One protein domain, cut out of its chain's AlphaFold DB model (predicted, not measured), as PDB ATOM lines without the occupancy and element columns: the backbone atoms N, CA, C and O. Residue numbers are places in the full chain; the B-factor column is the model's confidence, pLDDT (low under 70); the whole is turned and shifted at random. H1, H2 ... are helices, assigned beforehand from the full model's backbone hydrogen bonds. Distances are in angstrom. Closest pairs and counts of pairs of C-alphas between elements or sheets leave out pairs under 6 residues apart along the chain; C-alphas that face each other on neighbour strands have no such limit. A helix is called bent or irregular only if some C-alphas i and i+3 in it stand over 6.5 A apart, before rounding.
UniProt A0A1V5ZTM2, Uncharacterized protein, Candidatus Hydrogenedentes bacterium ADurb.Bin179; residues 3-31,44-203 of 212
ATOM      1  N   PHE A   3     155.761 270.436 204.929       81.56
ATOM      2  CA  PHE A   3     155.945 269.435 205.979       81.56
ATOM      3  C   PHE A   3     154.880 269.521 207.094       81.56
ATOM      4  O   PHE A   3     154.226 268.537 207.419       81.56
ATOM      5  N   PHE A   4     154.644 270.710 207.662       84.62
ATOM      6  CA  PHE A   4     153.636 270.880 208.719       84.62
ATOM      7  C   PHE A   4     152.209 270.778 208.181       84.62
ATOM      8  O   PHE A   4     151.338 270.233 208.852       84.62
ATOM      9  N   THR A   5     151.969 271.269 206.964       84.94
ATOM     10  CA  THR A   5     150.675 271.107 206.286       84.94
ATOM     11  C   THR A   5     150.375 269.631 206.026       84.94
ATOM     12  O   THR A   5     149.267 269.183 206.296       84.94
ATOM     13  N   GLY A   6     151.376 268.866 205.584       82.31
ATOM     14  CA  GLY A   6     151.311 267.420 205.413       82.31
ATOM     15  C   GLY A   6     150.945 266.730 206.719       82.31
ATOM     16  O   GLY A   6     149.944 266.031 206.752       82.31
ATOM     17  N   LEU A   7     151.661 267.029 207.811       85.00
ATOM     18  CA  LEU A   7     151.375 266.481 209.143       85.00
ATOM     19  C   LEU A   7     149.937 266.757 209.609       85.00
ATOM     20  O   LEU A   7     149.291 265.878 210.172       85.00
ATOM     21  N   ILE A   8     149.437 267.977 209.386       88.69
ATOM     22  CA  ILE A   8     148.054 268.336 209.720       88.69
ATOM     23  C   ILE A   8     147.084 267.544 208.849       88.69
ATOM     24  O   ILE A   8     146.097 267.053 209.367       88.69
ATOM     25  N   ASN A   9     147.343 267.373 207.557       86.38
ATOM     26  CA  ASN A   9     146.417 266.665 206.672       86.38
ATOM     27  C   ASN A   9     146.447 265.138 206.864       86.38
ATOM     28  O   ASN A   9     145.465 264.463 206.568       86.38
ATOM     29  N   THR A  10     147.546 264.596 207.390       87.12
ATOM     30  CA  THR A  10     147.732 263.164 207.661       87.12
ATOM     31  C   THR A  10     147.704 262.828 209.156       87.12
ATOM     32  O   THR A  10     148.089 261.727 209.567       87.12
ATOM     33  N   TRP A  11     147.207 263.750 209.990       89.25
ATOM     34  CA  TRP A  11     147.181 263.610 211.447       89.25
ATOM     35  C   TRP A  11     146.519 262.318 211.959       89.25
ATOM     36  O   TRP A  11     147.060 261.750 212.913       89.25
ATOM     37  N   PRO A  12     145.420 261.791 211.367       89.69
ATOM     38  CA  PRO A  12     144.789 260.577 211.886       89.69
ATOM     39  C   PRO A  12     145.701 259.361 211.719       89.69
ATOM     40  O   PRO A  12     145.799 258.521 212.612       89.69
ATOM     41  N   LEU A  13     146.420 259.303 210.596       87.62
ATOM     42  CA  LEU A  13     147.371 258.241 210.297       87.62
ATOM     43  C   LEU A  13     148.608 258.342 211.202       87.62
ATOM     44  O   LEU A  13     149.039 257.341 211.773       87.62
ATOM     45  N   CYS A  14     149.123 259.555 211.425       90.12
ATOM     46  CA  CYS A  14     150.199 259.791 212.393       90.12
ATOM     47  C   CYS A  14     149.803 259.350 213.808       90.12
ATOM     48  O   CYS A  14     150.584 258.702 214.503       90.12
ATOM     49  N   LEU A  15     148.578 259.671 214.234       92.06
ATOM     50  CA  LEU A  15     148.062 259.252 215.531       92.06
ATOM     51  C   LEU A  15     147.958 257.726 215.626       92.06
ATOM     52  O   LEU A  15     148.345 257.161 216.649       92.06
ATOM     53  N   ALA A  16     147.495 257.054 214.570       90.56
ATOM     54  CA  ALA A  16     147.447 255.595 214.525       90.56
ATOM     55  C   ALA A  16     148.842 254.969 214.704       90.56
ATOM     56  O   ALA A  16     148.992 254.032 215.492       90.56
ATOM     57  N   PHE A  17     149.874 255.522 214.060       90.75
ATOM     58  CA  PHE A  17     151.262 255.086 214.250       90.75
ATOM     59  C   PHE A  17     151.757 255.317 215.679       90.75
ATOM     60  O   PHE A  17     152.320 254.401 216.283       90.75
ATOM     61  N   CYS A  18     151.487 256.487 216.264       93.12
ATOM     62  CA  CYS A  18     151.815 256.767 217.663       93.12
ATOM     63  C   CYS A  18     151.158 255.761 218.617       93.12
ATOM     64  O   CYS A  18     151.816 255.244 219.520       93.12
ATOM     65  N   VAL A  19     149.872 255.457 218.414       94.38
ATOM     66  CA  VAL A  19     149.134 254.477 219.226       94.38
ATOM     67  C   VAL A  19     149.717 253.077 219.050       94.38
ATOM     68  O   VAL A  19     149.918 252.379 220.044       94.38
ATOM     69  N   PHE A  20     150.034 252.676 217.818       93.75
ATOM     70  CA  PHE A  20     150.614 251.369 217.526       93.75
ATOM     71  C   PHE A  20     151.975 251.179 218.208       93.75
ATOM     72  O   PHE A  20     152.141 250.238 218.987       93.75
ATOM     73  N   PHE A  21     152.930 252.088 217.991       94.69
ATOM     74  CA  PHE A  21     154.264 251.974 218.589       94.69
ATOM     75  C   PHE A  21     154.261 252.220 220.096       94.69
ATOM     76  O   PHE A  21     155.024 251.577 220.821       94.69
ATOM     77  N   GLY A  22     153.369 253.079 220.596       95.88
ATOM     78  CA  GLY A  22     153.126 253.228 222.028       95.88
ATOM     79  C   GLY A  22     152.629 251.921 222.649       95.88
ATOM     80  O   GLY A  22     153.190 251.454 223.639       95.88
ATOM     81  N   GLY A  23     151.641 251.275 222.025       96.75
ATOM     82  CA  GLY A  23     151.125 249.972 222.441       96.75
ATOM     83  C   GLY A  23     152.185 248.871 222.395       96.75
ATOM     84  O   GLY A  23     152.352 248.144 223.376       96.75
ATOM     85  N   ALA A  24     152.952 248.783 221.306       95.75
ATOM     86  CA  ALA A  24     154.046 247.824 221.158       95.75
ATOM     87  C   ALA A  24     155.146 248.036 222.212       95.75
ATOM     88  O   ALA A  24     155.614 247.073 222.818       95.75
ATOM     89  N   SER A  25     155.509 249.289 222.493       96.94
ATOM     90  CA  SER A  25     156.490 249.645 223.527       96.94
ATOM     91  C   SER A  25     155.995 249.275 224.924       96.94
ATOM     92  O   SER A  25     156.716 248.637 225.692       96.94
ATOM     93  N   CYS A  26     154.742 249.600 225.248       96.94
ATOM     94  CA  CYS A  26     154.100 249.192 226.497       96.94
ATOM     95  C   CYS A  26     154.073 247.664 226.648       96.94
ATOM     96  O   CYS A  26     154.411 247.142 227.713       96.94
ATOM     97  N   ALA A  27     153.736 246.941 225.577       95.56
ATOM     98  CA  ALA A  27     153.762 245.485 225.558       95.56
ATOM     99  C   ALA A  27     155.183 244.954 225.796       95.56
ATOM    100  O   ALA A  27     155.381 244.152 226.705       95.56
ATOM    101  N   ALA A  28     156.188 245.449 225.068       94.81
ATOM    102  CA  ALA A  28     157.584 245.059 225.260       94.81
ATOM    103  C   ALA A  28     158.090 245.371 226.677       94.81
ATOM    104  O   ALA A  28     158.883 244.613 227.231       94.81
ATOM    105  N   TRP A  29     157.621 246.445 227.306       95.94
ATOM    106  CA  TRP A  29     158.023 246.798 228.662       95.94
ATOM    107  C   TRP A  29     157.387 245.902 229.732       95.94
ATOM    108  O   TRP A  29     158.085 245.372 230.609       95.94
ATOM    109  N   TRP A  30     156.065 245.723 229.662       94.50
ATOM    110  CA  TRP A  30     155.279 245.023 230.681       94.50
ATOM    111  C   TRP A  30     155.182 243.515 230.477       94.50
ATOM    112  O   TRP A  30     154.761 242.810 231.399       94.50
ATOM    113  N   PHE A  31     155.593 242.995 229.319       93.62
ATOM    114  CA  PHE A  31     155.617 241.556 229.097       93.62
ATOM    115  C   PHE A  31     156.465 240.863 230.183       93.62
ATOM    116  O   PHE A  31     157.541 241.352 230.559       93.62
ATOM    117  N   PRO A  44     174.387 226.898 217.603       96.38
ATOM    118  CA  PRO A  44     173.307 226.526 216.690       96.38
ATOM    119  C   PRO A  44     172.402 227.698 216.301       96.38
ATOM    120  O   PRO A  44     172.030 227.806 215.138       96.38
ATOM    121  N   ILE A  45     172.077 228.595 217.238       96.69
ATOM    122  CA  ILE A  45     171.230 229.768 216.956       96.69
ATOM    123  C   ILE A  45     171.925 230.687 215.962       96.69
ATOM    124  O   ILE A  45     171.308 231.078 214.978       96.69
ATOM    125  N   PHE A  46     173.206 230.995 216.193       97.81
ATOM    126  CA  PHE A  46     173.993 231.816 215.278       97.81
ATOM    127  C   PHE A  46     173.966 231.243 213.857       97.81
ATOM    128  O   PHE A  46     173.648 231.967 212.914       97.81
ATOM    129  N   VAL A  47     174.231 229.941 213.704       97.69
ATOM    130  CA  VAL A  47     174.236 229.280 212.390       97.69
ATOM    131  C   VAL A  47     172.850 229.329 211.744       97.69
ATOM    132  O   VAL A  47     172.726 229.787 210.610       97.69
ATOM    133  N   VAL A  48     171.806 228.905 212.461       97.75
ATOM    134  CA  VAL A  48     170.438 228.848 211.921       97.75
ATOM    135  C   VAL A  48     169.948 230.237 211.529       97.75
ATOM    136  O   VAL A  48     169.453 230.417 210.419       97.75
ATOM    137  N   PHE A  49     170.111 231.235 212.398       98.19
ATOM    138  CA  PHE A  49     169.647 232.590 212.114       98.19
ATOM    139  C   PHE A  49     170.441 233.240 210.984       98.19
ATOM    140  O   PHE A  49     169.838 233.916 210.158       98.19
ATOM    141  N   THR A  50     171.749 232.987 210.881       98.12
ATOM    142  CA  THR A  50     172.560 233.475 209.756       98.12
ATOM    143  C   THR A  50     172.093 232.869 208.436       98.12
ATOM    144  O   THR A  50     171.887 233.599 207.471       98.12
ATOM    145  N   VAL A  51     171.871 231.551 208.385       98.12
ATOM    146  CA  VAL A  51     171.387 230.875 207.168       98.12
ATOM    147  C   VAL A  51     170.009 231.400 206.770       98.12
ATOM    148  O   VAL A  51     169.799 231.757 205.610       98.12
ATOM    149  N   LEU A  52     169.080 231.496 207.725       97.75
ATOM    150  CA  LEU A  52     167.745 232.038 207.468       97.75
ATOM    151  C   LEU A  52     167.801 233.497 207.016       97.75
ATOM    152  O   LEU A  52     167.087 233.867 206.085       97.75
ATOM    153  N   TRP A  53     168.657 234.314 207.629       97.69
ATOM    154  CA  TRP A  53     168.863 235.701 207.227       97.69
ATOM    155  C   TRP A  53     169.381 235.804 205.791       97.69
ATOM    156  O   TRP A  53     168.787 236.522 204.998       97.69
ATOM    157  N   VAL A  54     170.415 235.041 205.417       97.31
ATOM    158  CA  VAL A  54     170.957 235.045 204.046       97.31
ATOM    159  C   VAL A  54     169.886 234.661 203.025       97.31
ATOM    160  O   VAL A  54     169.738 235.341 202.011       97.31
ATOM    161  N   ILE A  55     169.112 233.603 203.294       96.50
ATOM    162  CA  ILE A  55     168.045 233.151 202.389       96.50
ATOM    163  C   ILE A  55     166.960 234.224 202.263       96.50
ATOM    164  O   ILE A  55     166.611 234.626 201.156       96.50
ATOM    165  N   THR A  56     166.428 234.702 203.388       94.88
ATOM    166  CA  THR A  56     165.316 235.666 203.389       94.88
ATOM    167  C   THR A  56     165.722 237.022 202.826       94.88
ATOM    168  O   THR A  56     164.979 237.583 202.023       94.88
ATOM    169  N   MET A  57     166.912 237.522 203.164       94.31
ATOM    170  CA  MET A  57     167.460 238.751 202.591       94.31
ATOM    171  C   MET A  57     167.707 238.583 201.091       94.31
ATOM    172  O   MET A  57     167.320 239.448 200.316       94.31
ATOM    173  N   GLY A  58     168.277 237.453 200.659       92.81
ATOM    174  CA  GLY A  58     168.477 237.156 199.238       92.81
ATOM    175  C   GLY A  58     167.165 237.158 198.447       92.81
ATOM    176  O   GLY A  58     167.100 237.742 197.366       92.81
ATOM    177  N   ILE A  59     166.098 236.584 199.014       90.56
ATOM    178  CA  ILE A  59     164.746 236.640 198.435       90.56
ATOM    179  C   ILE A  59     164.254 238.090 198.346       90.56
ATOM    180  O   ILE A  59     163.806 238.506 197.278       90.56
ATOM    181  N   CYS A  60     164.369 238.868 199.431       91.12
ATOM    182  CA  CYS A  60     163.949 240.272 199.438       91.12
ATOM    183  C   CYS A  60     164.685 241.074 198.359       91.12
ATOM    184  O   CYS A  60     164.043 241.723 197.540       91.12
ATOM    185  N   LEU A  61     166.014 240.971 198.302       89.06
ATOM    186  CA  LEU A  61     166.834 241.687 197.323       89.06
ATOM    187  C   LEU A  61     166.522 241.269 195.881       89.06
ATOM    188  O   LEU A  61     166.475 242.123 195.003       89.06
ATOM    189  N   THR A  62     166.236 239.986 195.638       86.94
ATOM    190  CA  THR A  62     165.850 239.500 194.302       86.94
ATOM    191  C   THR A  62     164.559 240.162 193.821       86.94
ATOM    192  O   THR A  62     164.483 240.626 192.683       86.94
ATOM    193  N   PHE A  63     163.546 240.234 194.688       83.94
ATOM    194  CA  PHE A  63     162.269 240.856 194.338       83.94
ATOM    195  C   PHE A  63     162.325 242.386 194.284       83.94
ATOM    196  O   PHE A  63     161.493 242.982 193.604       83.94
ATOM    197  N   VAL A  64     163.294 243.009 194.960       81.94
ATOM    198  CA  VAL A  64     163.543 244.454 194.880       81.94
ATOM    199  C   VAL A  64     164.231 244.832 193.567       81.94
ATOM    200  O   VAL A  64     163.806 245.787 192.926       81.94
ATOM    201  N   ASP A  65     165.270 244.100 193.159       76.12
ATOM    202  CA  ASP A  65     166.124 244.496 192.029       76.12
ATOM    203  C   ASP A  65     165.592 244.017 190.671       76.12
ATOM    204  O   ASP A  65     165.681 244.716 189.662       76.12
ATOM    205  N   SER A  66     165.038 242.806 190.601       61.81
ATOM    206  CA  SER A  66     164.586 242.233 189.331       61.81
ATOM    207  C   SER A  66     163.536 241.141 189.532       61.81
ATOM    208  O   SER A  66     163.828 239.949 189.367       61.81
ATOM    209  N   PRO A  67     162.275 241.504 189.827       61.09
ATOM    210  CA  PRO A  67     161.182 240.554 189.740       61.09
ATOM    211  C   PRO A  67     160.942 240.252 188.251       61.09
ATOM    212  O   PRO A  67     160.106 240.882 187.611       61.09
ATOM    213  N   TYR A  68     161.673 239.287 187.674       68.56
ATOM    214  CA  TYR A  68     161.433 238.734 186.326       68.56
ATOM    215  C   TYR A  68     160.127 237.916 186.289       68.56
ATOM    216  O   TYR A  68     160.082 236.769 185.843       68.56
ATOM    217  N   LEU A  69     159.054 238.488 186.826       76.56
ATOM    218  CA  LEU A  69     157.733 237.905 186.909       76.56
ATOM    219  C   LEU A  69     156.858 238.543 185.835       76.56
ATOM    220  O   LEU A  69     156.837 239.762 185.673       76.56
ATOM    221  N   ASN A  70     156.099 237.717 185.120       82.56
ATOM    222  CA  ASN A  70     155.131 238.189 184.135       82.56
ATOM    223  C   ASN A  70     153.863 238.702 184.846       82.56
ATOM    224  O   ASN A  70     152.831 238.031 184.868       82.56
ATOM    225  N   LEU A  71     153.982 239.851 185.513       81.19
ATOM    226  CA  LEU A  71     152.940 240.493 186.314       81.19
ATOM    227  C   LEU A  71     152.632 241.902 185.794       81.19
ATOM    228  O   LEU A  71     153.403 242.496 185.043       81.19
ATOM    229  N   SER A  72     151.488 242.456 186.206       83.00
ATOM    230  CA  SER A  72     151.158 243.853 185.915       83.00
ATOM    231  C   SER A  72     152.133 244.803 186.621       83.00
ATOM    232  O   SER A  72     152.654 244.488 187.690       83.00
ATOM    233  N   LYS A  73     152.333 246.006 186.064       78.94
ATOM    234  CA  LYS A  73     153.196 247.033 186.674       78.94
ATOM    235  C   LYS A  73     152.802 247.335 188.126       78.94
ATOM    236  O   LYS A  73     153.661 247.371 188.989       78.94
ATOM    237  N   ALA A  74     151.502 247.446 188.402       76.50
ATOM    238  CA  ALA A  74     151.005 247.665 189.758       76.50
ATOM    239  C   ALA A  74     151.392 246.529 190.721       76.50
ATOM    240  O   ALA A  74     151.744 246.788 191.865       76.50
ATOM    241  N   ALA A  75     151.355 245.270 190.272       79.75
ATOM    242  CA  ALA A  75     151.769 244.137 191.096       79.75
ATOM    243  C   ALA A  75     153.287 244.119 191.343       79.75
ATOM    244  O   ALA A  75     153.718 243.747 192.431       79.75
ATOM    245  N   ILE A  76     154.089 244.548 190.363       80.00
ATOM    246  CA  ILE A  76     155.540 244.722 190.521       80.00
ATOM    247  C   ILE A  76     155.844 245.831 191.536       80.00
ATOM    248  O   ILE A  76     156.643 245.606 192.440       80.00
ATOM    249  N   ASP A  77     155.163 246.976 191.446       76.19
ATOM    250  CA  ASP A  77     155.330 248.092 192.388       76.19
ATOM    251  C   ASP A  77     154.963 247.658 193.825       76.19
ATOM    252  O   ASP A  77     155.701 247.934 194.769       76.19
ATOM    253  N   TRP A  78     153.884 246.880 193.995       77.06
ATOM    254  CA  TRP A  78     153.516 246.284 195.287       77.06
ATOM    255  C   TRP A  78     154.558 245.302 195.826       77.06
ATOM    256  O   TRP A  78     154.833 245.307 197.025       77.06
ATOM    257  N   LEU A  79     155.121 244.448 194.966       80.50
ATOM    258  CA  LEU A  79     156.173 243.509 195.361       80.50
ATOM    259  C   LEU A  79     157.420 244.264 195.813       80.50
ATOM    260  O   LEU A  79     157.922 243.994 196.902       80.50
ATOM    261  N   PHE A  80     157.865 245.246 195.028       80.06
ATOM    262  CA  PHE A  80     158.961 246.128 195.411       80.06
ATOM    263  C   PHE A  80     158.686 246.771 196.773       80.06
ATOM    264  O   PHE A  80     159.509 246.644 197.675       80.06
ATOM    265  N   MET A  81     157.507 247.376 196.961       77.12
ATOM    266  CA  MET A  81     157.157 248.022 198.225       77.12
ATOM    267  C   MET A  81     157.187 247.047 199.406       77.12
ATOM    268  O   MET A  81     157.768 247.342 200.450       77.12
ATOM    269  N   LEU A  82     156.571 245.876 199.245       81.62
ATOM    270  CA  LEU A  82     156.500 244.873 200.299       81.62
ATOM    271  C   LEU A  82     157.894 244.381 200.684       81.62
ATOM    272  O   LEU A  82     158.197 244.291 201.869       81.62
ATOM    273  N   PHE A  83     158.749 244.066 199.710       83.44
ATOM    274  CA  PHE A  83     160.071 243.509 199.985       83.44
ATOM    275  C   PHE A  83     161.084 244.566 200.437       83.44
ATOM    276  O   PHE A  83     161.865 244.277 201.343       83.44
ATOM    277  N   ALA A  84     161.046 245.781 199.885       79.75
ATOM    278  CA  ALA A  84     161.942 246.868 200.276       79.75
ATOM    279  C   ALA A  84     161.590 247.436 201.659       79.75
ATOM    280  O   ALA A  84     162.451 247.479 202.536       79.75
ATOM    281  N   PHE A  85     160.328 247.822 201.874       76.50
ATOM    282  CA  PHE A  85     159.927 248.590 203.060       76.50
ATOM    283  C   PHE A  85     159.482 247.729 204.243       76.50
ATOM    284  O   PHE A  85     159.521 248.189 205.380       76.50
ATOM    285  N   LEU A  86     159.068 246.479 204.010       81.25
ATOM    286  CA  LEU A  86     158.687 245.555 205.085       81.25
ATOM    287  C   LEU A  86     159.582 244.313 205.127       81.25
ATOM    288  O   LEU A  86     160.029 243.917 206.203       81.25
ATOM    289  N   GLY A  87     159.886 243.721 203.973       86.06
ATOM    290  CA  GLY A  87     160.682 242.502 203.852       86.06
ATOM    291  C   GLY A  87     162.073 242.657 204.453       86.06
ATOM    292  O   GLY A  87     162.415 241.920 205.376       86.06
ATOM    293  N   ILE A  88     162.845 243.650 203.999       88.38
ATOM    294  CA  ILE A  88     164.189 243.922 204.525       88.38
ATOM    295  C   ILE A  88     164.149 244.146 206.048       88.38
ATOM    296  O   ILE A  88     164.842 243.392 206.743       88.38
ATOM    297  N   PRO A  89     163.319 245.053 206.613       90.12
ATOM    298  CA  PRO A  89     163.188 245.192 208.066       90.12
ATOM    299  C   PRO A  89     162.824 243.900 208.807       90.12
ATOM    300  O   PRO A  89     163.379 243.643 209.874       90.12
ATOM    301  N   LEU A  90     161.961 243.047 208.243       91.31
ATOM    302  CA  LEU A  90     161.602 241.750 208.836       91.31
ATOM    303  C   LEU A  90     162.759 240.743 208.860       91.31
ATOM    304  O   LEU A  90     162.742 239.821 209.677       91.31
ATOM    305  N   THR A  91     163.777 240.911 208.013       94.94
ATOM    306  CA  THR A  91     164.985 240.074 208.072       94.94
ATOM    307  C   THR A  91     165.974 240.533 209.146       94.94
ATOM    308  O   THR A  91     166.711 239.706 209.685       94.94
ATOM    309  N   ILE A  92     165.984 241.822 209.514       96.06
ATOM    310  CA  ILE A  92     166.940 242.388 210.484       96.06
ATOM    311  C   ILE A  92     166.924 241.670 211.847       96.06
ATOM    312  O   ILE A  92     168.009 241.405 212.366       96.06
ATOM    313  N   PRO A  93     165.771 241.262 212.415       97.31
ATOM    314  CA  PRO A  93     165.717 240.437 213.621       97.31
ATOM    315  C   PRO A  93     166.566 239.169 213.562       97.31
ATOM    316  O   PRO A  93     167.187 238.798 214.555       97.31
ATOM    317  N   LEU A  94     166.620 238.492 212.412       97.31
ATOM    318  CA  LEU A  94     167.434 237.285 212.263       97.31
ATOM    319  C   LEU A  94     168.920 237.629 212.393       97.31
ATOM    320  O   LEU A  94     169.642 236.961 213.131       97.31
ATOM    321  N   LEU A  95     169.360 238.713 211.750       97.31
ATOM    322  CA  LEU A  95     170.740 239.179 211.844       97.31
ATOM    323  C   LEU A  95     171.095 239.628 213.266       97.31
ATOM    324  O   LEU A  95     172.123 239.207 213.798       97.31
ATOM    325  N   THR A  96     170.257 240.441 213.914       97.12
ATOM    326  CA  THR A  96     170.543 240.905 215.281       97.12
ATOM    327  C   THR A  96     170.541 239.753 216.278       97.12
ATOM    328  O   THR A  96     171.424 239.689 217.135       97.12
ATOM    329  N   GLY A  97     169.623 238.796 216.133       97.56
ATOM    330  CA  GLY A  97     169.613 237.575 216.931       97.56
ATOM    331  C   GLY A  97     170.848 236.697 216.696       97.56
ATOM    332  O   GLY A  97     171.401 236.157 217.655       97.56
ATOM    333  N   ALA A  98     171.322 236.589 215.450       97.81
ATOM    334  CA  ALA A  98     172.541 235.855 215.117       97.81
ATOM    335  C   ALA A  98     173.769 236.493 215.781       97.81
ATOM    336  O   ALA A  98     174.532 235.798 216.452       97.81
ATOM    337  N   VAL A  99     173.927 237.815 215.660       97.69
ATOM    338  CA  VAL A  99     175.027 238.567 216.288       97.69
ATOM    339  C   VAL A  99     174.974 238.449 217.813       97.69
ATOM    340  O   VAL A  99     176.004 238.223 218.450       97.69
ATOM    341  N   TRP A 100     173.780 238.530 218.404       97.00
ATOM    342  CA  TRP A 100     173.590 238.337 219.841       97.00
ATOM    343  C   TRP A 100     174.022 236.939 220.295       97.00
ATOM    344  O   TRP A 100     174.780 236.793 221.254       97.00
ATOM    345  N   ALA A 101     173.585 235.902 219.577       96.88
ATOM    346  CA  ALA A 101     173.975 234.531 219.869       96.88
ATOM    347  C   ALA A 101     175.484 234.312 219.688       96.88
ATOM    348  O   ALA A 101     176.102 233.668 220.530       96.88
ATOM    349  N   LEU A 102     176.100 234.887 218.653       97.44
ATOM    350  CA  LEU A 102     177.549 234.826 218.458       97.44
ATOM    351  C   LEU A 102     178.303 235.447 219.640       97.44
ATOM    352  O   LEU A 102     179.243 234.836 220.145       97.44
ATOM    353  N   ALA A 103     177.870 236.619 220.112       96.06
ATOM    354  CA  ALA A 103     178.499 237.303 221.239       96.06
ATOM    355  C   ALA A 103     178.474 236.455 222.524       96.06
ATOM    356  O   ALA A 103     179.490 236.363 223.209       96.06
ATOM    357  N   HIS A 104     177.352 235.792 222.825       94.50
ATOM    358  CA  HIS A 104     177.281 234.829 223.932       94.50
ATOM    359  C   HIS A 104     178.162 233.596 223.684       94.50
ATOM    360  O   HIS A 104     178.910 233.183 224.568       94.50
ATOM    361  N   GLY A 105     178.133 233.042 222.469       93.62
ATOM    362  CA  GLY A 105     178.913 231.858 222.109       93.62
ATOM    363  C   GLY A 105     180.425 232.062 222.244       93.62
ATOM    364  O   GLY A 105     181.109 231.186 222.765       93.62
ATOM    365  N   VAL A 106     180.945 233.233 221.855       96.00
ATOM    366  CA  VAL A 106     182.372 233.585 222.015       96.00
ATOM    367  C   VAL A 106     182.778 233.677 223.492       96.00
ATOM    368  O   VAL A 106     183.925 233.388 223.824       96.00
ATOM    369  N   ARG A 107     181.846 234.017 224.391       94.75
ATOM    370  CA  ARG A 107     182.069 234.020 225.848       94.75
ATOM    371  C   ARG A 107     181.872 232.644 226.501       94.75
ATOM    372  O   ARG A 107     182.028 232.523 227.709       94.75
ATOM    373  N   GLY A 108     181.526 231.610 225.729       92.75
ATOM    374  CA  GLY A 108     181.180 230.289 226.265       92.75
ATOM    375  C   GLY A 108     179.841 230.263 227.013       92.75
ATOM    376  O   GLY A 108     179.555 229.312 227.738       92.75
ATOM    377  N   GLU A 109     179.016 231.296 226.844       93.38
ATOM    378  CA  GLU A 109     177.710 231.422 227.485       93.38
ATOM    379  C   GLU A 109     176.613 230.777 226.630       93.38
ATOM    380  O   GLU A 109     176.760 230.571 225.424       93.38
ATOM    381  N   ARG A 110     175.471 230.484 227.259       94.44
ATOM    382  CA  ARG A 110     174.236 230.115 226.554       94.44
ATOM    383  C   ARG A 110     173.399 231.362 226.291       94.44
ATOM    384  O   ARG A 110     173.392 232.295 227.090       94.44
ATOM    385  N   THR A 111     172.617 231.351 225.217       94.75
ATOM    386  CA  THR A 111     171.739 232.473 224.869       94.75
ATOM    387  C   THR A 111     170.414 232.352 225.619       94.75
ATOM    388  O   THR A 111     169.679 231.380 225.434       94.75
ATOM    389  N   GLY A 112     170.070 233.345 226.440       93.88
ATOM    390  CA  GLY A 112     168.742 233.446 227.055       93.88
ATOM    391  C   GLY A 112     167.663 233.834 226.038       93.88
ATOM    392  O   GLY A 112     167.830 234.810 225.304       93.88
ATOM    393  N   ILE A 113     166.538 233.110 226.013       93.38
ATOM    394  CA  ILE A 113     165.450 233.338 225.040       93.38
ATOM    395  C   ILE A 113     164.844 234.736 225.198       93.38
ATOM    396  O   ILE A 113     164.624 235.423 224.204       93.38
ATOM    397  N   ALA A 114     164.610 235.189 226.433       94.19
ATOM    398  CA  ALA A 114     164.063 236.522 226.685       94.19
ATOM    399  C   ALA A 114     164.958 237.640 226.121       94.19
ATOM    400  O   ALA A 114     164.463 238.559 225.470       94.19
ATOM    401  N   GLY A 115     166.273 237.543 226.342       94.88
ATOM    402  CA  GLY A 115     167.232 238.517 225.827       94.88
ATOM    403  C   GLY A 115     167.324 238.485 224.306       94.88
ATOM    404  O   GLY A 115     167.279 239.533 223.667       94.88
ATOM    405  N   LEU A 116     167.344 237.281 223.727       96.00
ATOM    406  CA  LEU A 116     167.326 237.089 222.279       96.00
ATOM    407  C   LEU A 116     166.109 237.762 221.638       96.00
ATOM    408  O   LEU A 116     166.274 238.571 220.732       96.00
ATOM    409  N   LEU A 117     164.901 237.487 222.137       95.62
ATOM    410  CA  LEU A 117     163.666 238.066 221.601       95.62
ATOM    411  C   LEU A 117     163.648 239.596 221.709       95.62
ATOM    412  O   LEU A 117     163.260 240.265 220.755       95.62
ATOM    413  N   LEU A 118     164.102 240.163 222.830       96.50
ATOM    414  CA  LEU A 118     164.186 241.618 222.993       96.50
ATOM    415  C   LEU A 118     165.162 242.259 222.000       96.50
ATOM    416  O   LEU A 118     164.840 243.299 221.432       96.50
ATOM    417  N   VAL A 119     166.318 241.641 221.746       97.12
ATOM    418  CA  VAL A 119     167.294 242.140 220.759       97.12
ATOM    419  C   VAL A 119     166.786 241.984 219.327       97.12
ATOM    420  O   VAL A 119     167.014 242.857 218.490       97.12
ATOM    421  N   MET A 120     166.054 240.909 219.039       97.62
ATOM    422  CA  MET A 120     165.382 240.718 217.754       97.62
ATOM    423  C   MET A 120     164.316 241.796 217.516       97.62
ATOM    424  O   MET A 120     164.306 242.414 216.454       97.62
ATOM    425  N   LEU A 121     163.471 242.086 218.512       96.94
ATOM    426  CA  LEU A 121     162.470 243.160 218.445       96.94
ATOM    427  C   LEU A 121     163.114 244.547 218.327       96.94
ATOM    428  O   LEU A 121     162.665 245.366 217.527       96.94
ATOM    429  N   ALA A 122     164.194 244.804 219.066       97.12
ATOM    430  CA  ALA A 122     164.944 246.046 218.930       97.12
ATOM    431  C   ALA A 122     165.550 246.185 217.525       97.12
ATOM    432  O   ALA A 122     165.475 247.251 216.919       97.12
ATOM    433  N   GLY A 123     166.090 245.088 216.984       96.75
ATOM    434  CA  GLY A 123     166.585 245.007 215.613       96.75
ATOM    435  C   GLY A 123     165.509 245.302 214.574       96.75
ATOM    436  O   GLY A 123     165.770 246.062 213.648       96.75
ATOM    437  N   PHE A 124     164.296 244.771 214.755       95.56
ATOM    438  CA  PHE A 124     163.147 245.106 213.910       95.56
ATOM    439  C   PHE A 124     162.878 246.615 213.909       95.56
ATOM    440  O   PHE A 124     162.855 247.224 212.843       95.56
ATOM    441  N   GLY A 125     162.754 247.227 215.093       95.44
ATOM    442  CA  GLY A 125     162.519 248.670 215.219       95.44
ATOM    443  C   GLY A 125     163.612 249.504 214.546       95.44
ATOM    444  O   GLY A 125     163.309 250.414 213.784       95.44
ATOM    445  N   LEU A 126     164.886 249.153 214.745       95.56
ATOM    446  CA  LEU A 126     166.001 249.829 214.071       95.56
ATOM    447  C   LEU A 126     165.982 249.636 212.547       95.56
ATOM    448  O   LEU A 126     166.298 250.572 211.817       95.56
ATOM    449  N   GLY A 127     165.613 248.446 212.068       93.19
ATOM    450  CA  GLY A 127     165.470 248.152 210.642       93.19
ATOM    451  C   GLY A 127     164.369 248.985 209.985       93.19
ATOM    452  O   GLY A 127     164.608 249.597 208.944       93.19
ATOM    453  N   CYS A 128     163.196 249.065 210.617       92.12
ATOM    454  CA  CYS A 128     162.099 249.919 210.162       92.12
ATOM    455  C   CYS A 128     162.499 251.403 210.178       92.12
ATOM    456  O   CYS A 128     162.341 252.082 209.165       92.12
ATOM    457  N   ALA A 129     163.135 251.870 211.259       93.69
ATOM    458  CA  ALA A 129     163.585 253.256 211.372       93.69
ATOM    459  C   ALA A 129     164.597 253.621 210.282       93.69
ATOM    460  O   ALA A 129     164.494 254.687 209.680       93.69
ATOM    461  N   ALA A 130     165.558 252.741 209.989       91.25
ATOM    462  CA  ALA A 130     166.522 252.966 208.916       91.25
ATOM    463  C   ALA A 130     165.833 253.098 207.546       91.25
ATOM    464  O   ALA A 130     166.170 254.005 206.782       91.25
ATOM    465  N   SER A 131     164.839 252.247 207.267       88.06
ATOM    466  CA  SER A 131     164.033 252.326 206.043       88.06
ATOM    467  C   SER A 131     163.246 253.638 205.963       88.06
ATOM    468  O   SER A 131     163.309 254.341 204.961       88.06
ATOM    469  N   ASN A 132     162.566 254.037 207.037       89.06
ATOM    470  CA  ASN A 132     161.755 255.255 207.026       89.06
ATOM    471  C   ASN A 132     162.606 256.542 207.033       89.06
ATOM    472  O   ASN A 132     162.186 257.559 206.483       89.06
ATOM    473  N   ILE A 133     163.821 256.527 207.602       90.06
ATOM    474  CA  ILE A 133     164.777 257.648 207.486       90.06
ATOM    475  C   ILE A 133     165.165 257.870 206.023       90.06
ATOM    476  O   ILE A 133     165.232 259.020 205.578       90.06
ATOM    477  N   HIS A 134     165.404 256.787 205.279       85.56
ATOM    478  CA  HIS A 134     165.638 256.869 203.841       85.56
ATOM    479  C   HIS A 134     164.460 257.559 203.137       85.56
ATOM    480  O   HIS A 134     164.687 258.475 202.346       85.56
ATOM    481  N   ASP A 135     163.219 257.229 203.499       82.25
ATOM    482  CA  ASP A 135     162.031 257.835 202.889       82.25
ATOM    483  C   ASP A 135     161.891 259.322 203.218       82.25
ATOM    484  O   ASP A 135     161.622 260.123 202.324       82.25
ATOM    485  N   ILE A 136     162.161 259.739 204.459       86.31
ATOM    486  CA  ILE A 136     162.184 261.166 204.832       86.31
ATOM    487  C   ILE A 136     163.214 261.928 203.989       86.31
ATOM    488  O   ILE A 136     162.938 263.039 203.518       86.31
ATOM    489  N   ALA A 137     164.407 261.355 203.807       87.50
ATOM    490  CA  ALA A 137     165.469 261.973 203.022       87.50
ATOM    491  C   ALA A 137     165.089 262.051 201.537       87.50
ATOM    492  O   ALA A 137     165.204 263.119 200.931       87.50
ATOM    493  N   TRP A 138     164.576 260.959 200.969       84.69
ATOM    494  CA  TRP A 138     164.146 260.872 199.576       84.69
ATOM    495  C   TRP A 138     163.007 261.847 199.261       84.69
ATOM    496  O   TRP A 138     163.121 262.658 198.335       84.69
ATOM    497  N   CYS A 139     161.959 261.861 200.094       84.25
ATOM    498  CA  CYS A 139     160.857 262.820 200.000       84.25
ATOM    499  C   CYS A 139     161.378 264.256 200.067       84.25
ATOM    500  O   CYS A 139     160.984 265.104 199.265       84.25
ATOM    501  N   GLY A 140     162.298 264.533 200.995       84.06
ATOM    502  CA  GLY A 140     162.921 265.844 201.144       84.06
ATOM    503  C   GLY A 140     163.695 266.274 199.899       84.06
ATOM    504  O   GLY A 140     163.548 267.413 199.463       84.06
ATOM    505  N   ILE A 141     164.475 265.384 199.284       87.19
ATOM    506  CA  ILE A 141     165.238 265.687 198.063       87.19
ATOM    507  C   ILE A 141     164.292 266.015 196.902       87.19
ATOM    508  O   ILE A 141     164.430 267.071 196.278       87.19
ATOM    509  N   ILE A 142     163.304 265.154 196.645       85.12
ATOM    510  CA  ILE A 142     162.358 265.319 195.530       85.12
ATOM    511  C   ILE A 142     161.537 266.607 195.673       85.12
ATOM    512  O   ILE A 142     161.312 267.326 194.697       85.12
ATOM    513  N   THR A 143     161.135 266.941 196.897       84.56
ATOM    514  CA  THR A 143     160.309 268.122 197.201       84.56
ATOM    515  C   THR A 143     161.130 269.388 197.480       84.56
ATOM    516  O   THR A 143     160.585 270.390 197.959       84.56
ATOM    517  N   LYS A 144     162.446 269.366 197.206       87.81
ATOM    518  CA  LYS A 144     163.397 270.466 197.470       87.81
ATOM    519  C   LYS A 144     163.285 271.008 198.902       87.81
ATOM    520  O   LYS A 144     163.094 272.204 199.125       87.81
ATOM    521  N   GLY A 145     163.353 270.109 199.874       85.44
ATOM    522  CA  GLY A 145     163.192 270.396 201.295       85.44
ATOM    523  C   GLY A 145     161.744 270.681 201.699       85.44
ATOM    524  O   GLY A 145     161.519 271.573 202.513       85.44
ATOM    525  N   TYR A 146     160.763 269.959 201.143       86.75
ATOM    526  CA  TYR A 146     159.334 270.137 201.449       86.75
ATOM    527  C   TYR A 146     158.821 271.555 201.143       86.75
ATOM    528  O   TYR A 146     157.998 272.124 201.876       86.75
ATOM    529  N   THR A 147     159.338 272.147 200.063       85.94
ATOM    530  CA  THR A 147     158.957 273.490 199.599       85.94
ATOM    531  C   THR A 147     158.046 273.453 198.378       85.94
ATOM    532  O   THR A 147     157.281 274.395 198.177       85.94
ATOM    533  N   VAL A 148     158.075 272.361 197.606       86.75
ATOM    534  CA  VAL A 148     157.207 272.142 196.444       86.75
ATOM    535  C   VAL A 148     156.491 270.789 196.537       86.75
ATOM    536  O   VAL A 148     157.110 269.822 196.989       86.75
ATOM    537  N   PRO A 149     155.210 270.700 196.134       82.50
ATOM    538  CA  PRO A 149     154.505 269.425 196.062       82.50
ATOM    539  C   PRO A 149     155.106 268.567 194.951       82.50
ATOM    540  O   PRO A 149     155.557 269.090 193.923       82.50
ATOM    541  N   TYR A 150     155.094 267.252 195.137       81.81
ATOM    542  CA  TYR A 150     155.540 266.326 194.105       81.81
ATOM    543  C   TYR A 150     154.635 265.105 194.089       81.81
ATOM    544  O   TYR A 150     154.588 264.329 195.044       81.81
ATOM    545  N   LYS A 151     153.922 264.941 192.973       78.81
ATOM    546  CA  LYS A 151     152.976 263.844 192.799       78.81
ATOM    547  C   LYS A 151     153.715 262.513 192.890       78.81
ATOM    548  O   LYS A 151     154.652 262.267 192.130       78.81
ATOM    549  N   ALA A 152     153.281 261.678 193.816       69.00
ATOM    550  CA  ALA A 152     153.832 260.357 194.023       69.00
ATOM    551  C   ALA A 152     153.282 259.334 193.023       69.00
ATOM    552  O   ALA A 152     152.206 259.522 192.444       69.00
ATOM    553  N   GLY A 153     154.055 258.273 192.791       66.75
ATOM    554  CA  GLY A 153     153.700 257.168 191.911       66.75
ATOM    555  C   GLY A 153     153.051 256.008 192.672       66.75
ATOM    556  O   GLY A 153     152.475 256.177 193.745       66.75
ATOM    557  N   GLY A 154     153.141 254.803 192.099       61.91
ATOM    558  CA  GLY A 154     152.688 253.561 192.745       61.91
ATOM    559  C   GLY A 154     153.533 253.143 193.956       61.91
ATOM    560  O   GLY A 154     153.126 252.277 194.719       61.91
ATOM    561  N   ASP A 155     154.670 253.799 194.160       64.25
ATOM    562  CA  ASP A 155     155.585 253.651 195.293       64.25
ATOM    563  C   ASP A 155     154.991 254.094 196.639       64.25
ATOM    564  O   ASP A 155     155.503 253.691 197.679       64.25
ATOM    565  N   LEU A 156     153.895 254.865 196.643       69.56
ATOM    566  CA  LEU A 156     153.144 255.223 197.858       69.56
ATOM    567  C   LEU A 156     151.810 254.497 197.995       69.56
ATOM    568  O   LEU A 156     151.024 254.817 198.886       69.56
ATOM    569  N   LEU A 157     151.533 253.506 197.151       70.12
ATOM    570  CA  LEU A 157     150.214 252.886 197.086       70.12
ATOM    571  C   LEU A 157     149.811 252.213 198.406       70.12
ATOM    572  O   LEU A 157     148.654 252.313 198.813       70.12
ATOM    573  N   ALA A 158     150.754 251.596 199.127       70.56
ATOM    574  CA  ALA A 158     150.477 251.019 200.446       70.56
ATOM    575  C   ALA A 158     150.109 252.087 201.484       70.56
ATOM    576  O   ALA A 158     149.158 251.923 202.250       70.56
ATOM    577  N   PHE A 159     150.839 253.200 201.473       72.50
ATOM    578  CA  PHE A 159     150.592 254.323 202.363       72.50
ATOM    579  C   PHE A 159     149.255 255.002 202.049       72.50
ATOM    580  O   PHE A 159     148.468 255.269 202.956       72.50
ATOM    581  N   ALA A 160     148.951 255.199 200.765       75.81
ATOM    582  CA  ALA A 160     147.670 255.720 200.317       75.81
ATOM    583  C   ALA A 160     146.515 254.782 200.692       75.81
ATOM    584  O   ALA A 160     145.505 255.230 201.224       75.81
ATOM    585  N   THR A 161     146.684 253.472 200.520       78.75
ATOM    586  CA  THR A 161     145.669 252.484 200.920       78.75
ATOM    587  C   THR A 161     145.392 252.553 202.426       78.75
ATOM    588  O   THR A 161     144.236 252.590 202.843       78.75
ATOM    589  N   ALA A 162     146.439 252.633 203.254       78.00
ATOM    590  CA  ALA A 162     146.281 252.787 204.699       78.00
ATOM    591  C   ALA A 162     145.618 254.126 205.062       78.00
ATOM    592  O   ALA A 162     144.711 254.161 205.889       78.00
ATOM    593  N   GLY A 163     146.026 255.225 204.425       80.19
ATOM    594  CA  GLY A 163     145.462 256.554 204.656       80.19
ATOM    595  C   GLY A 163     143.989 256.681 204.259       80.19
ATOM    596  O   GLY A 163     143.225 257.364 204.946       80.19
ATOM    597  N   GLN A 164     143.560 255.971 203.214       84.25
ATOM    598  CA  GLN A 164     142.157 255.905 202.799       84.25
ATOM    599  C   GLN A 164     141.259 255.297 203.884       84.25
ATOM    600  O   GLN A 164     140.128 255.752 204.054       84.25
ATOM    601  N   TRP A 165     141.753 254.340 204.682       85.69
ATOM    602  CA  TRP A 165     140.999 253.799 205.826       85.69
ATOM    603  C   TRP A 165     140.710 254.848 206.907       85.69
ATOM    604  O   TRP A 165     139.763 254.693 207.675       85.69
ATOM    605  N   PHE A 166     141.488 255.931 206.939       85.69
ATOM    606  CA  PHE A 166     141.287 257.075 207.828       85.69
ATOM    607  C   PHE A 166     140.568 258.253 207.150       85.69
ATOM    608  O   PHE A 166     140.482 259.332 207.734       85.69
ATOM    609  N   GLY A 167     140.051 258.065 205.930       84.38
ATOM    610  CA  GLY A 167     139.325 259.094 205.184       84.38
ATOM    611  C   GLY A 167     140.201 260.234 204.657       84.38
ATOM    612  O   GLY A 167     139.680 261.314 204.380       84.38
ATOM    613  N   ILE A 168     141.518 260.029 204.534       85.75
ATOM    614  CA  ILE A 168     142.427 261.052 204.004       85.75
ATOM    615  C   ILE A 168     142.265 261.118 202.469       85.75
ATOM    616  O   ILE A 168     142.286 260.069 201.819       85.75
ATOM    617  N   PRO A 169     142.111 262.316 201.866       83.94
ATOM    618  CA  PRO A 169     141.965 262.465 200.419       83.94
ATOM    619  C   PRO A 169     143.159 261.916 199.628       83.94
ATOM    620  O   PRO A 169     144.313 262.112 200.012       83.94
ATOM    621  N   GLU A 170     142.897 261.297 198.472       79.56
ATOM    622  CA  GLU A 170     143.948 260.755 197.594       79.56
ATOM    623  C   GLU A 170     144.972 261.817 197.176       79.56
ATOM    624  O   GLU A 170     146.167 261.557 197.168       79.56
ATOM    625  N   GLU A 171     144.530 263.038 196.892       79.44
ATOM    626  CA  GLU A 171     145.404 264.164 196.535       79.44
ATOM    627  C   GLU A 171     146.449 264.508 197.607       79.44
ATOM    628  O   GLU A 171     147.532 264.978 197.267       79.44
ATOM    629  N   VAL A 172     146.152 264.229 198.881       78.81
ATOM    630  CA  VAL A 172     147.100 264.361 199.995       78.81
ATOM    631  C   VAL A 172     147.997 263.125 200.076       78.81
ATOM    632  O   VAL A 172     149.192 263.243 200.317       78.81
ATOM    633  N   LEU A 173     147.434 261.934 199.876       76.00
ATOM    634  CA  LEU A 173     148.150 260.663 200.021       76.00
ATOM    635  C   LEU A 173     149.132 260.366 198.880       76.00
ATOM    636  O   LEU A 173     150.127 259.680 199.099       76.00
ATOM    637  N   TYR A 174     148.877 260.903 197.688       77.12
ATOM    638  CA  TYR A 174     149.769 260.834 196.529       77.12
ATOM    639  C   TYR A 174     150.645 262.094 196.391       77.12
ATOM    640  O   TYR A 174     151.009 262.476 195.276       77.12
ATOM    641  N   ASP A 175     151.004 262.742 197.503       79.38
ATOM    642  CA  ASP A 175     152.014 263.806 197.549       79.38
ATOM    643  C   ASP A 175     153.170 263.401 198.470       79.38
ATOM    644  O   ASP A 175     153.010 263.204 199.680       79.38
ATOM    645  N   TYR A 176     154.372 263.332 197.904       77.44
ATOM    646  CA  TYR A 176     155.594 263.054 198.657       77.44
ATOM    647  C   TYR A 176     155.852 264.071 199.778       77.44
ATOM    648  O   TYR A 176     156.472 263.738 200.793       77.44
ATOM    649  N   ALA A 177     155.342 265.300 199.643       77.50
ATOM    650  CA  ALA A 177     155.452 266.306 200.692       77.50
ATOM    651  C   ALA A 177     154.601 265.978 201.938       77.50
ATOM    652  O   ALA A 177     154.928 266.450 203.030       77.50
ATOM    653  N   ALA A 178     153.551 265.160 201.794       77.44
ATOM    654  CA  ALA A 178     152.684 264.713 202.885       77.44
ATOM    655  C   ALA A 178     153.133 263.379 203.515       77.44
ATOM    656  O   ALA A 178     152.859 263.141 204.693       77.44
ATOM    657  N   LEU A 179     153.871 262.547 202.771       78.75
ATOM    658  CA  LEU A 179     154.436 261.288 203.270       78.75
ATOM    659  C   LEU A 179     155.564 261.502 204.286       78.75
ATOM    660  O   LEU A 179     155.572 260.870 205.342       78.75
ATOM    661  N   GLY A 180     156.516 262.388 203.979       82.56
ATOM    662  CA  GLY A 180     157.696 262.614 204.823       82.56
ATOM    663  C   GLY A 180     157.380 262.888 206.304       82.56
ATOM    664  O   GLY A 180     158.016 262.289 207.171       82.56
ATOM    665  N   PRO A 181     156.373 263.718 206.635       83.19
ATOM    666  CA  PRO A 181     155.915 263.903 208.013       83.19
ATOM    667  C   PRO A 181     155.423 262.622 208.700       83.19
ATOM    668  O   PRO A 181     155.746 262.395 209.865       83.19
ATOM    669  N   CYS A 182     154.681 261.763 207.999       87.06
ATOM    670  CA  CYS A 182     154.252 260.475 208.547       87.06
ATOM    671  C   CYS A 182     155.427 259.526 208.771       87.06
ATOM    672  O   CYS A 182     155.501 258.895 209.824       87.06
ATOM    673  N   ALA A 183     156.364 259.466 207.820       87.81
ATOM    674  CA  ALA A 183     157.598 258.701 207.971       87.81
ATOM    675  C   ALA A 183     158.420 259.201 209.173       87.81
ATOM    676  O   ALA A 183     158.945 258.395 209.934       87.81
ATOM    677  N   ALA A 184     158.454 260.513 209.433       90.50
ATOM    678  CA  ALA A 184     159.100 261.064 210.627       90.50
ATOM    679  C   ALA A 184     158.454 260.581 211.935       90.50
ATOM    680  O   ALA A 184     159.164 260.237 212.881       90.50
ATOM    681  N   VAL A 185     157.120 260.511 211.991       92.38
ATOM    682  CA  VAL A 185     156.404 259.958 213.153       92.38
ATOM    683  C   VAL A 185     156.698 258.463 213.327       92.38
ATOM    684  O   VAL A 185     156.949 258.031 214.454       92.38
ATOM    685  N   LEU A 186     156.728 257.694 212.232       92.00
ATOM    686  CA  LEU A 186     157.111 256.277 212.240       92.00
ATOM    687  C   LEU A 186     158.520 256.084 212.812       92.00
ATOM    688  O   LEU A 186     158.669 255.361 213.795       92.00
ATOM    689  N   VAL A 187     159.517 256.811 212.291       94.56
ATOM    690  CA  VAL A 187     160.912 256.742 212.766       94.56
ATOM    691  C   VAL A 187     160.997 256.988 214.268       94.56
ATOM    692  O   VAL A 187     161.661 256.241 214.983       94.56
ATOM    693  N   ILE A 188     160.315 258.018 214.777       95.75
ATOM    694  CA  ILE A 188     160.319 258.314 216.215       95.75
ATOM    695  C   ILE A 188     159.723 257.142 217.006       95.75
ATOM    696  O   ILE A 188     160.323 256.704 217.989       95.75
ATOM    697  N   GLY A 189     158.573 256.613 216.581       96.00
ATOM    698  CA  GLY A 189     157.927 255.469 217.231       96.00
ATOM    699  C   GLY A 189     158.795 254.207 217.233       96.00
ATOM    700  O   GLY A 189     158.909 253.533 218.258       96.00
ATOM    701  N   GLU A 190     159.459 253.924 216.119       95.94
ATOM    702  CA  GLU A 190     160.334 252.765 215.918       95.94
ATOM    703  C   GLU A 190     161.606 252.843 216.766       95.94
ATOM    704  O   GLU A 190     161.993 251.859 217.405       95.94
ATOM    705  N   LEU A 191     162.220 254.028 216.842       97.31
ATOM    706  CA  LEU A 191     163.374 254.280 217.704       97.31
ATOM    707  C   LEU A 191     163.002 254.190 219.189       97.31
ATOM    708  O   LEU A 191     163.762 253.613 219.969       97.31
ATOM    709  N   ILE A 192     161.832 254.706 219.587       97.75
ATOM    710  CA  ILE A 192     161.319 254.551 220.958       97.75
ATOM    711  C   ILE A 192     161.107 253.070 221.274       97.75
ATOM    712  O   ILE A 192     161.559 252.602 222.320       97.75
ATOM    713  N   PHE A 193     160.472 252.320 220.372       97.81
ATOM    714  CA  PHE A 193     160.248 250.889 220.547       97.81
ATOM    715  C   PHE A 193     161.569 250.128 220.724       97.81
ATOM    716  O   PHE A 193     161.729 249.387 221.698       97.81
ATOM    717  N   ALA A 194     162.553 250.378 219.855       97.38
ATOM    718  CA  ALA A 194     163.877 249.776 219.970       97.38
ATOM    719  C   ALA A 194     164.570 250.141 221.294       97.38
ATOM    720  O   ALA A 194     165.109 249.266 221.978       97.38
ATOM    721  N   ALA A 195     164.508 251.413 221.699       97.75
ATOM    722  CA  ALA A 195     165.070 251.879 222.963       97.75
ATOM    723  C   ALA A 195     164.410 251.203 224.173       97.75
ATOM    724  O   ALA A 195     165.108 250.799 225.104       97.75
ATOM    725  N   VAL A 196     163.087 251.018 224.157       97.62
ATOM    726  CA  VAL A 196     162.351 250.307 225.212       97.62
ATOM    727  C   VAL A 196     162.762 248.837 225.276       97.62
ATOM    728  O   VAL A 196     162.984 248.323 226.376       97.62
ATOM    729  N   CYS A 197     162.933 248.168 224.134       97.31
ATOM    730  CA  CYS A 197     163.431 246.793 224.088       97.31
ATOM    731  C   CYS A 197     164.836 246.669 224.705       97.31
ATOM    732  O   CYS A 197     165.048 245.811 225.568       97.31
ATOM    733  N   PHE A 198     165.774 247.556 224.349       96.31
ATOM    734  CA  PHE A 198     167.115 247.568 224.949       96.31
ATOM    735  C   PHE A 198     167.099 247.947 226.435       96.31
ATOM    736  O   PHE A 198     167.765 247.307 227.247       96.31
ATOM    737  N   ALA A 199     166.299 248.934 226.835       95.94
ATOM    738  CA  ALA A 199     166.146 249.303 228.240       95.94
ATOM    739  C   ALA A 199     165.527 248.166 229.068       95.94
ATOM    740  O   ALA A 199     165.801 248.030 230.261       95.94
ATOM    741  N   ARG A 200     164.680 247.332 228.454       94.44
ATOM    742  CA  ARG A 200     164.120 246.155 229.118       94.44
ATOM    743  C   ARG A 200     165.138 245.027 229.242       94.44
ATOM    744  O   ARG A 200     165.121 244.345 230.273       94.44
ATOM    745  N   LEU A 201     165.998 244.866 228.235       92.44
ATOM    746  CA  LEU A 201     167.087 243.891 228.197       92.44
ATOM    747  C   LEU A 201     168.048 244.081 229.377       92.44
ATOM    748  O   LEU A 201     168.340 243.110 230.065       92.44
ATOM    749  N   THR A 202     168.440 245.322 229.697       89.31
ATOM    750  CA  THR A 202     169.327 245.627 230.845       89.31
ATOM    751  C   THR A 202     168.699 245.350 232.216       89.31
ATOM    752  O   THR A 202     169.379 245.398 233.236       89.31
ATOM    753  N   ARG A 203     167.391 245.071 232.262       88.06
ATOM    754  CA  ARG A 203     166.633 244.734 233.479       88.06
ATOM    755  C   ARG A 203     166.261 243.253 233.555       88.06
ATOM    756  O   ARG A 203     165.386 242.876 234.355       88.06
TER     757      ARG A 203
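This is residues 3 to 31 and 44 to 203 of the 212 residues of an uncharacterized protein of Candidatus Hydrogenedentes bacterium ADurb.Bin179 (UniProt A0A1V5ZTM2). Five long helices stand in a row and make a slab, in the order H2, H8, H5, H4, H3, each packing on the next. At one end of the slab, H1 lies across H8 near its beginning, and the short helices H6 and H7 make a small cap, with H6 packing on the first part of H4. The printed part has 189 residues with eight named helices, H1 to H8 in order along the chain, and no named strand; the class is all helix. The whole is compact, with a radius of gyration of the C-alphas of 18.4 A, and the C-alphas span 57 by 42 by 29 A along their three main axes.

H1, residues 3 to 9, touches residues 177 to 182 of H8, residues 176 to 201, and is about perpendicular to it at 89 degrees; the closest C-alphas are those of Gly 6 and Ala 178, 4.0 A apart. H2, residues 11 to 30, touches H8 at a shallow tilt of 8 degrees, running the same way, with the C-alphas of Ser 25 and Phe 193 closest at 5.0 A. H3, residues 44 to 65, and H4, residues 73 to 106, form a helical hairpin, two helices that touch and run opposite ways, at a shallow tilt of 20 degrees; their closest C-alphas, those of Phe 46 and Ala 98, are 4.3 A apart. H4 has a kink of 29 degrees near residue 88. H4 and H5, residues 113 to 142, form a second helical hairpin at a steep tilt of 41 degrees, in which H4 touches H5 with residues 85 to 101 alone; the C-alphas of Pro 93 and Met 120 are closest at 4.2 A. H5 touches H8 at a shallow tilt of 20 degrees, opposite ways, with the C-alphas of Ala 122 and Ala 194 closest at 4.0 A. H6, residues 154 to 164, touches residues 74 to 81 of H4, about perpendicular at 88 degrees, with the C-alphas of Asp 77 and Gly 154 closest at 6.1 A. H7, residues 170 to 173, touches H6, with the C-alphas of Ala 160 and Leu 173 closest at 5.0 A. Among the pairs that are apart are H3 and H5, H4 and H8, and H2 and H3. Every O i to N i+4 pair is within hydrogen-bond range in H1, H2, H3 and H5, against 25 of 30 in H4, 5 of 7 in H6 and 20 of 22 in H8, while H7 is too short for such a pair.

H1 begins at C-alpha 3, at (155.945, 269.435, 205.979). From first to last C-alpha H2 measures 27.9 A and H3 31.3 A. H4, the longest helix with 34 residues, measures 47.8 A and begins at C-alpha 73, at (153.196, 247.033, 186.674); it is neither bent nor irregular, but only just, with C-alphas 85 and 88 6.5 A apart. H5 measures 43.6 A. H6 is irregular, with C-alphas 155 and 158 7.7 A apart. H8 measures 37.0 A and ends at C-alpha 201, at (167.087, 243.891, 228.197); it is neither bent nor irregular, but only just, with C-alphas 178 and 181 6.1 A apart.

The two C-alphas farthest apart, those of Gly 108 and Glu 171, are 57.5 A apart. Residues 32 to 43 are not printed, and C-alphas 31 and 44 stand 26.3 A apart across this cut, which lies in the link from H2 to H3. Of the links that are printed whole, H5 to H6 is long, with 11 residues between them. The mean pLDDT of the printed part is 88.2; residues 66 to 68 and 152 to 156 of the model are under 70.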